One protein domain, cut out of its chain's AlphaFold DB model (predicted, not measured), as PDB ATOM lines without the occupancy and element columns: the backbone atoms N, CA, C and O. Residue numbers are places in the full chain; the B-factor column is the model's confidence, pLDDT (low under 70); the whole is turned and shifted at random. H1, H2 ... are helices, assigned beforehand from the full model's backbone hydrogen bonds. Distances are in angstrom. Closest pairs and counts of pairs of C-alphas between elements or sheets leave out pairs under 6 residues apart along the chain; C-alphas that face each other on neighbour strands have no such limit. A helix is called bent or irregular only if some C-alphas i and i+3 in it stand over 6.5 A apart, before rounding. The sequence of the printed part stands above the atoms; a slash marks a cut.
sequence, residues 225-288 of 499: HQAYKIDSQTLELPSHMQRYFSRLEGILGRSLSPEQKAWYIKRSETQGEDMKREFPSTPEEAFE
ATOM      1  N   HIS A 225      24.250  38.751 -31.772       92.06
ATOM      2  CA  HIS A 225      23.259  38.192 -30.859       92.06
ATOM      3  C   HIS A 225      21.882  38.834 -31.038       92.06
ATOM      4  O   HIS A 225      21.664  40.003 -30.734       92.06
ATOM      5  N   GLN A 226      20.905  38.023 -31.453       86.94
ATOM      6  CA  GLN A 226      19.527  38.474 -31.688       86.94
ATOM      7  C   GLN A 226      18.828  39.075 -30.455       86.94
ATOM      8  O   GLN A 226      17.933  39.896 -30.617       86.94
ATOM      9  N   ALA A 227      19.249  38.703 -29.240       87.50
ATOM     10  CA  ALA A 227      18.697  39.231 -27.995       87.50
ATOM     11  C   ALA A 227      19.165  40.665 -27.678       87.50
ATOM     12  O   ALA A 227      18.656  41.281 -26.746       87.50
ATOM     13  N   TYR A 228      20.149  41.201 -28.406       91.69
ATOM     14  CA  TYR A 228      20.656  42.564 -28.217       91.69
ATOM     15  C   TYR A 228      19.898  43.542 -29.103       91.69
ATOM     16  O   TYR A 228      20.437  44.133 -30.038       91.69
ATOM     17  N   LYS A 229      18.602  43.633 -28.811       92.31
ATOM     18  CA  LYS A 229      17.614  44.471 -29.479       92.31
ATOM     19  C   LYS A 229      16.636  44.988 -28.427       92.31
ATOM     20  O   LYS A 229      16.256  44.233 -27.534       92.31
ATOM     21  N   ILE A 230      16.239  46.249 -28.533       91.75
ATOM     22  CA  ILE A 230      15.111  46.832 -27.791       91.75
ATOM     23  C   ILE A 230      14.254  47.640 -28.752       91.75
ATOM     24  O   ILE A 230      14.704  47.972 -29.846       91.75
ATOM     25  N   ASP A 231      13.040  47.967 -28.327       89.31
ATOM     26  CA  ASP A 231      12.176  48.861 -29.084       89.31
ATOM     27  C   ASP A 231      12.874  50.207 -29.359       89.31
ATOM     28  O   ASP A 231      13.497  50.797 -28.473       89.31
ATOM     29  N   SER A 232      12.798  50.659 -30.610       84.25
ATOM     30  CA  SER A 232      13.471  51.862 -31.104       84.25
ATOM     31  C   SER A 232      12.532  53.056 -31.277       84.25
ATOM     32  O   SER A 232      13.006  54.126 -31.645       84.25
ATOM     33  N   GLN A 233      11.221  52.896 -31.045       75.62
ATOM     34  CA  GLN A 233      10.204  53.906 -31.387       75.62
ATOM     35  C   GLN A 233      10.409  55.274 -30.723       75.62
ATOM     36  O   GLN A 233       9.968  56.284 -31.262       75.62
ATOM     37  N   THR A 234      11.084  55.326 -29.577       68.62
ATOM     38  CA  THR A 234      11.256  56.553 -28.783       68.62
ATOM     39  C   THR A 234      12.685  57.084 -28.765       68.62
ATOM     40  O   THR A 234      12.959  58.065 -28.076       68.62
ATOM     41  N   LEU A 235      13.616  56.446 -29.482       74.31
ATOM     42  CA  LEU A 235      15.031  56.771 -29.359       74.31
ATOM     43  C   LEU A 235      15.525  57.641 -30.516       74.31
ATOM     44  O   LEU A 235      15.702  57.170 -31.639       74.31
ATOM     45  N   GLU A 236      15.826  58.900 -30.216       75.38
ATOM     46  CA  GLU A 236      16.581  59.751 -31.132       75.38
ATOM     47  C   GLU A 236      18.041  59.299 -31.182       75.38
ATOM     48  O   GLU A 236      18.667  59.066 -30.148       75.38
ATOM     49  N   LEU A 237      18.594  59.167 -32.391       74.81
ATOM     50  CA  LEU A 237      19.973  58.738 -32.598       74.81
ATOM     51  C   LEU A 237      20.922  59.941 -32.427       74.81
ATOM     52  O   LEU A 237      20.926  60.826 -33.287       74.81
ATOM     53  N   PRO A 238      21.773  59.993 -31.384       73.56
ATOM     54  CA  PRO A 238      22.697  61.107 -31.217       73.56
ATOM     55  C   PRO A 238      23.701  61.183 -32.376       73.56
ATOM     56  O   PRO A 238      24.176  60.159 -32.875       73.56
ATOM     57  N   SER A 239      24.116  62.392 -32.760       66.19
ATOM     58  CA  SER A 239      25.023  62.620 -33.903       66.19
ATOM     59  C   SER A 239      26.368  61.879 -33.798       66.19
ATOM     60  O   SER A 239      26.932  61.431 -34.800       66.19
ATOM     61  N   HIS A 240      26.898  61.705 -32.583       65.62
ATOM     62  CA  HIS A 240      28.119  60.929 -32.352       65.62
ATOM     63  C   HIS A 240      27.906  59.422 -32.595       65.62
ATOM     64  O   HIS A 240      28.763  58.779 -33.203       65.62
ATOM     65  N   MET A 241      26.741  58.883 -32.223       80.31
ATOM     66  CA  MET A 241      26.354  57.491 -32.485       80.31
ATOM     67  C   MET A 241      26.050  57.250 -33.962       80.31
ATOM     68  O   MET A 241      26.373  56.191 -34.490       80.31
ATOM     69  N   GLN A 242      25.514  58.246 -34.671       78.25
ATOM     70  CA  GLN A 242      25.304  58.158 -36.116       78.25
ATOM     71  C   GLN A 242      26.619  57.930 -36.872       78.25
ATOM     72  O   GLN A 242      26.705  57.029 -37.709       78.25
ATOM     73  N   ARG A 243      27.664  58.700 -36.542       76.50
ATOM     74  CA  ARG A 243      29.007  58.519 -37.121       76.50
ATOM     75  C   ARG A 243      29.603  57.161 -36.760       76.50
ATOM     76  O   ARG A 243      30.161  56.496 -37.629       76.50
ATOM     77  N   TYR A 244      29.457  56.749 -35.501       84.06
ATOM     78  CA  TYR A 244      29.916  55.445 -35.030       84.06
ATOM     79  C   TYR A 244      29.275  54.292 -35.815       84.06
ATOM     80  O   TYR A 244      29.993  53.490 -36.410       84.06
ATOM     81  N   PHE A 245      27.940  54.249 -35.896       90.06
ATOM     82  CA  PHE A 245      27.243  53.193 -36.627       90.06
ATOM     83  C   PHE A 245      27.538  53.232 -38.121       90.06
ATOM     84  O   PHE A 245      27.752  52.176 -38.695       90.06
ATOM     85  N   SER A 246      27.650  54.414 -38.734       87.31
ATOM     86  CA  SER A 246      28.007  54.518 -40.156       87.31
ATOM     87  C   SER A 246      29.375  53.887 -40.440       87.31
ATOM     88  O   SER A 246      29.530  53.131 -41.398       87.31
ATOM     89  N   ARG A 247      30.373  54.146 -39.580       87.81
ATOM     90  CA  ARG A 247      31.699  53.516 -39.683       87.81
ATOM     91  C   ARG A 247      31.616  52.005 -39.473       87.81
ATOM     92  O   ARG A 247      32.226  51.256 -40.230       87.81
ATOM     93  N   LEU A 248      30.882  51.569 -38.450       91.62
ATOM     94  CA  LEU A 248      30.729  50.154 -38.130       91.62
ATOM     95  C   LEU A 248      30.034  49.392 -39.266       91.62
ATOM     96  O   LEU A 248      30.523  48.354 -39.684       91.62
ATOM     97  N   GLU A 249      28.943  49.918 -39.814       94.62
ATOM     98  CA  GLU A 249      28.228  49.328 -40.952       94.62
ATOM     99  C   GLU A 249      29.121  49.244 -42.199       94.62
ATOM    100  O   GLU A 249      29.066  48.246 -42.917       94.62
ATOM    101  N   GLY A 250      30.004  50.231 -42.405       92.69
ATOM    102  CA  GLY A 250      31.040  50.190 -43.441       92.69
ATOM    103  C   GLY A 250      32.054  49.056 -43.249       92.69
ATOM    104  O   GLY A 250      32.387  48.375 -44.212       92.69
ATOM    105  N   ILE A 251      32.498  48.805 -42.011       90.31
ATOM    106  CA  ILE A 251      33.381  47.669 -41.679       90.31
ATOM    107  C   ILE A 251      32.645  46.333 -41.854       90.31
ATOM    108  O   ILE A 251      33.204  45.378 -42.384       90.31
ATOM    109  N   LEU A 252      31.393  46.255 -41.402       90.75
ATOM    110  CA  LEU A 252      30.600  45.026 -41.431       90.75
ATOM    111  C   LEU A 252      30.081  44.667 -42.830       90.75
ATOM    112  O   LEU A 252      29.624  43.540 -43.023       90.75
ATOM    113  N   GLY A 253      30.064  45.619 -43.767       92.94
ATOM    114  CA  GLY A 253      29.439  45.455 -45.082       92.94
ATOM    115  C   GLY A 253      27.920  45.242 -45.022       92.94
ATOM    116  O   GLY A 253      27.331  44.752 -45.983       92.94
ATOM    117  N   ARG A 254      27.273  45.564 -43.892       93.19
ATOM    118  CA  ARG A 254      25.821  45.430 -43.684       93.19
ATOM    119  C   ARG A 254      25.297  46.452 -42.684       93.19
ATOM    120  O   ARG A 254      26.006  46.838 -41.756       93.19
ATOM    121  N   SER A 255      24.024  46.808 -42.823       93.50
ATOM    122  CA  SER A 255      23.337  47.694 -41.883       93.50
ATOM    123  C   SER A 255      22.912  46.971 -40.601       93.50
ATOM    124  O   SER A 255      22.514  45.803 -40.619       93.50
ATOM    125  N   LEU A 256      22.972  47.688 -39.480       93.81
ATOM    126  CA  LEU A 256      22.406  47.284 -38.197       93.81
ATOM    127  C   LEU A 256      20.947  47.728 -38.120       93.81
ATOM    128  O   LEU A 256      20.599  48.827 -38.560       93.81
ATOM    129  N   SER A 257      20.093  46.892 -37.525       93.88
ATOM    130  CA  SER A 257      18.683  47.252 -37.375       93.88
ATOM    131  C   SER A 257      18.506  48.398 -36.364       93.88
ATOM    132  O   SER A 257      19.332  48.535 -35.449       93.88
ATOM    133  N   PRO A 258      17.446  49.221 -36.486       92.75
ATOM    134  CA  PRO A 258      17.150  50.282 -35.522       92.75
ATOM    135  C   PRO A 258      17.114  49.785 -34.072       92.75
ATOM    136  O   PRO A 258      17.659  50.433 -33.183       92.75
ATOM    137  N   GLU A 259      16.582  48.587 -33.840       94.12
ATOM    138  CA  GLU A 259      16.483  47.962 -32.518       94.12
ATOM    139  C   GLU A 259      17.855  47.584 -31.943       94.12
ATOM    140  O   GLU A 259      18.078  47.679 -30.734       94.12
ATOM    141  N   GLN A 260      18.798  47.164 -32.797       95.00
ATOM    142  CA  GLN A 260      20.181  46.891 -32.388       95.00
ATOM    143  C   GLN A 260      20.912  48.183 -32.033       95.00
ATOM    144  O   GLN A 260      21.604  48.240 -31.017       95.00
ATOM    145  N   LYS A 261      20.737  49.231 -32.851       94.12
ATOM    146  CA  LYS A 261      21.297  50.562 -32.577       94.12
ATOM    147  C   LYS A 261      20.749  51.111 -31.259       94.12
ATOM    148  O   LYS A 261      21.529  51.574 -30.429       94.12
ATOM    149  N   ALA A 262      19.444  50.975 -31.025       93.38
ATOM    150  CA  ALA A 262      18.804  51.403 -29.788       93.38
ATOM    151  C   ALA A 262      19.330  50.647 -28.564       93.38
ATOM    152  O   ALA A 262      19.669  51.269 -27.555       93.38
ATOM    153  N   TRP A 263      19.488  49.324 -28.672       94.81
ATOM    154  CA  TRP A 263      20.068  48.518 -27.598       94.81
ATOM    155  C   TRP A 263      21.492  48.959 -27.280       94.81
ATOM    156  O   TRP A 263      21.827  49.118 -26.108       94.81
ATOM    157  N   TYR A 264      22.316  49.192 -28.304       93.56
ATOM    158  CA  TYR A 264      23.699  49.613 -28.109       93.56
ATOM    159  C   TYR A 264      23.775  50.974 -27.419       93.56
ATOM    160  O   TYR A 264      24.523  51.110 -26.459       93.56
ATOM    161  N   ILE A 265      22.957  51.949 -27.836       88.69
ATOM    162  CA  ILE A 265      22.917  53.276 -27.206       88.69
ATOM    163  C   ILE A 265      22.523  53.153 -25.733       88.69
ATOM    164  O   ILE A 265      23.276  53.582 -24.860       88.69
ATOM    165  N   LYS A 266      21.402  52.487 -25.433       90.12
ATOM    166  CA  LYS A 266      20.957  52.313 -24.044       90.12
ATOM    167  C   LYS A 266      21.929  51.509 -23.200       90.12
ATOM    168  O   LYS A 266      22.113  51.805 -22.023       90.12
ATOM    169  N   ARG A 267      22.594  50.513 -23.782       91.25
ATOM    170  CA  ARG A 267      23.627  49.774 -23.063       91.25
ATOM    171  C   ARG A 267      24.863  50.641 -22.824       91.25
ATOM    172  O   ARG A 267      25.391  50.589 -21.715       91.25
ATOM    173  N   SER A 268      25.260  51.471 -23.786       84.56
ATOM    174  CA  SER A 268      26.390  52.394 -23.648       84.56
ATOM    175  C   SER A 268      26.169  53.445 -22.557       84.56
ATOM    176  O   SER A 268      27.098  53.714 -21.812       84.56
ATOM    177  N   GLU A 269      24.936  53.931 -22.355       82.00
ATOM    178  CA  GLU A 269      24.593  54.820 -21.227       82.00
ATOM    179  C   GLU A 269      24.903  54.172 -19.864       82.00
ATOM    180  O   GLU A 269      25.327  54.851 -18.935       82.00
ATOM    181  N   THR A 270      24.708  52.853 -19.739       83.38
ATOM    182  CA  THR A 270      24.950  52.122 -18.480       83.38
ATOM    183  C   THR A 270      26.381  51.627 -18.312       83.38
ATOM    184  O   THR A 270      26.862  51.536 -17.189       83.38
ATOM    185  N   GLN A 271      27.037  51.240 -19.408       81.88
ATOM    186  CA  GLN A 271      28.391  50.682 -19.379       81.88
ATOM    187  C   GLN A 271      29.463  51.772 -19.442       81.88
ATOM    188  O   GLN A 271      30.594  51.525 -19.033       81.88
ATOM    189  N   GLY A 272      29.123  52.949 -19.977       81.38
ATOM    190  CA  GLY A 272      30.071  54.015 -20.274       81.38
ATOM    191  C   GLY A 272      31.260  53.477 -21.065       81.38
ATOM    192  O   GLY A 272      31.118  52.826 -22.104       81.38
ATOM    193  N   GLU A 273      32.430  53.676 -20.491       71.12
ATOM    194  CA  GLU A 273      33.723  53.322 -21.056       71.12
ATOM    195  C   GLU A 273      33.968  51.835 -21.260       71.12
ATOM    196  O   GLU A 273      34.685  51.432 -22.180       71.12
ATOM    197  N   ASP A 274      33.323  51.007 -20.448       82.88
ATOM    198  CA  ASP A 274      33.452  49.566 -20.556       82.88
ATOM    199  C   ASP A 274      32.636  49.014 -21.733       82.88
ATOM    200  O   ASP A 274      32.766  47.841 -22.075       82.88
ATOM    201  N   MET A 275      31.823  49.831 -22.420       88.94
ATOM    202  CA  MET A 275      30.952  49.360 -23.500       88.94
ATOM    203  C   MET A 275      31.719  48.592 -24.582       88.94
ATOM    204  O   MET A 275      31.313  47.496 -24.966       88.94
ATOM    205  N   LYS A 276      32.850  49.137 -25.034       89.81
ATOM    206  CA  LYS A 276      33.691  48.524 -26.070       89.81
ATOM    207  C   LYS A 276      34.393  47.261 -25.581       89.81
ATOM    208  O   LYS A 276      34.545  46.314 -26.344       89.81
ATOM    209  N   ARG A 277      34.751  47.210 -24.297       88.00
ATOM    210  CA  ARG A 277      35.372  46.042 -23.662       88.00
ATOM    211  C   ARG A 277      34.378  44.894 -23.483       88.00
ATOM    212  O   ARG A 277      34.687  43.738 -23.771       88.00
ATOM    213  N   GLU A 278      33.181  45.214 -22.997       91.69
ATOM    214  CA  GLU A 278      32.161  44.231 -22.632       91.69
ATOM    215  C   GLU A 278      31.296  43.798 -23.813       91.69
ATOM    216  O   GLU A 278      30.847  42.650 -23.872       91.69
ATOM    217  N   PHE A 279      31.056  44.704 -24.759       95.38
ATOM    218  CA  PHE A 279      30.232  44.491 -25.943       95.38
ATOM    219  C   PHE A 279      30.927  45.030 -27.206       95.38
ATOM    220  O   PHE A 279      30.371  45.889 -27.889       95.38
ATOM    221  N   PRO A 280      32.120  44.507 -27.557       95.38
ATOM    222  CA  PRO A 280      32.860  44.942 -28.736       95.38
ATOM    223  C   PRO A 280      32.128  44.616 -30.034       95.38
ATOM    224  O   PRO A 280      31.498  43.556 -30.174       95.38
ATOM    225  N   SER A 281      32.267  45.502 -31.015       95.44
ATOM    226  CA  SER A 281      31.814  45.287 -32.392       95.44
ATOM    227  C   SER A 281      32.926  44.749 -33.288       95.44
ATOM    228  O   SER A 281      32.636  44.074 -34.271       95.44
ATOM    229  N   THR A 282      34.191  45.011 -32.948       94.81
ATOM    230  CA  THR A 282      35.382  44.507 -33.659       94.81
ATOM    231  C   THR A 282      36.460  44.042 -32.670       94.81
ATOM    232  O   THR A 282      36.449  44.495 -31.519       94.81
ATOM    233  N   PRO A 283      37.393  43.158 -33.073       94.19
ATOM    234  CA  PRO A 283      38.532  42.788 -32.232       94.19
ATOM    235  C   PRO A 283      39.373  43.994 -31.803       94.19
ATOM    236  O   PRO A 283      39.790  44.079 -30.650       94.19
ATOM    237  N   GLU A 284      39.597  44.945 -32.712       89.81
ATOM    238  CA  GLU A 284      40.374  46.160 -32.456       89.81
ATOM    239  C   GLU A 284      39.706  47.027 -31.390       89.81
ATOM    240  O   GLU A 284      40.375  47.505 -30.477       89.81
ATOM    241  N   GLU A 285      38.385  47.188 -31.489       88.00
ATOM    242  CA  GLU A 285      37.580  47.931 -30.520       88.00
ATOM    243  C   GLU A 285      37.593  47.276 -29.134       88.00
ATOM    244  O   GLU A 285      37.629  47.982 -28.132       88.00
ATOM    245  N   ALA A 286      37.614  45.941 -29.057       90.12
ATOM    246  CA  ALA A 286      37.620  45.227 -27.779       90.12
ATOM    247  C   ALA A 286      38.820  45.606 -26.902       90.12
ATOM    248  O   ALA A 286      38.696  45.724 -25.685       90.12
ATOM    249  N   PHE A 287      39.978  45.806 -27.528       86.94
ATOM    250  CA  PHE A 287      41.216  46.192 -26.855       86.94
ATOM    251  C   PHE A 287      41.470  47.702 -26.884       86.94
ATOM    252  O   PHE A 287      42.544  48.152 -26.480       86.94
ATOM    253  N   GLU A 288      40.524  48.499 -27.381       79.50
ATOM    254  CA  GLU A 288      40.641  49.948 -27.349       79.50
ATOM    255  C   GLU A 288      40.598  50.414 -25.893       79.50
ATOM    256  O   GLU A 288      39.684  50.086 -25.137       79.50
TER     257      GLU A 288
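What this domain is: This is residues 225 to 288 of the 499 residues of an uncharacterized protein of Waddlia chondrophila (strain ATCC VR-1470 / WSU 86-1044) (UniProt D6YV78). Two helices, H1 and the sharply kinked H2, are set about perpendicular and come near each other at one place, while a very short third helix, H3, follows the last part of H2 round a corner. Before them, residues 225 to 238 form a long arc with no named element, running round the outside to the beginning of H1. The printed part has 64 residues with three named helices, in the order H1, H2, H3, and no named strand; its class is all helix. The whole is compact, with a radius of gyration of the C-alphas of 11.3 A, and rounded, spanning 32 by 27 by 25 A.

Where its parts are: The printed part begins at His 225, with its C-alpha at (23.259, 38.192, -30.859). H1, residues 239 to 252, measures 19.9 A from first to last C-alpha and begins with C-alpha 239 at (25.023, 62.620, -33.903). H2, residues 258 to 278, is the longest helix by residues and measures 20.7 A. It has a kink of 125 degrees near residue 271 and is irregular: C-alphas 270 and 273 are 9.2 A apart. H3, residues 283 to 286, ends with C-alpha 286 at (37.620, 45.227, -27.779).

How they stand to each other: H1 and H2 are close but not clearly touching; their closest C-alphas, those of Met 241 and Ile 265, are 7.6 A apart. Their lines are about perpendicular, at 85 degrees. H2 touches H3 only at the corner by their link, with residues 276 to 278 alone; the closest C-alphas, those of Arg 277 and Ala 286, are 4.8 A apart. H1 and H3 are apart. Every O i to N i+4 pair is within hydrogen-bond range in H1, and 11 of 17 are in H2; H3 is too short for such a pair.

The domain as a whole: The C-alphas farthest apart, those of Gln 233 and Phe 287, are 32.3 A from each other. The printed part has no cut, and both links between helices are tight. The mean pLDDT of the printed part is 86.9, with residues 234, 239 and 240 under 70.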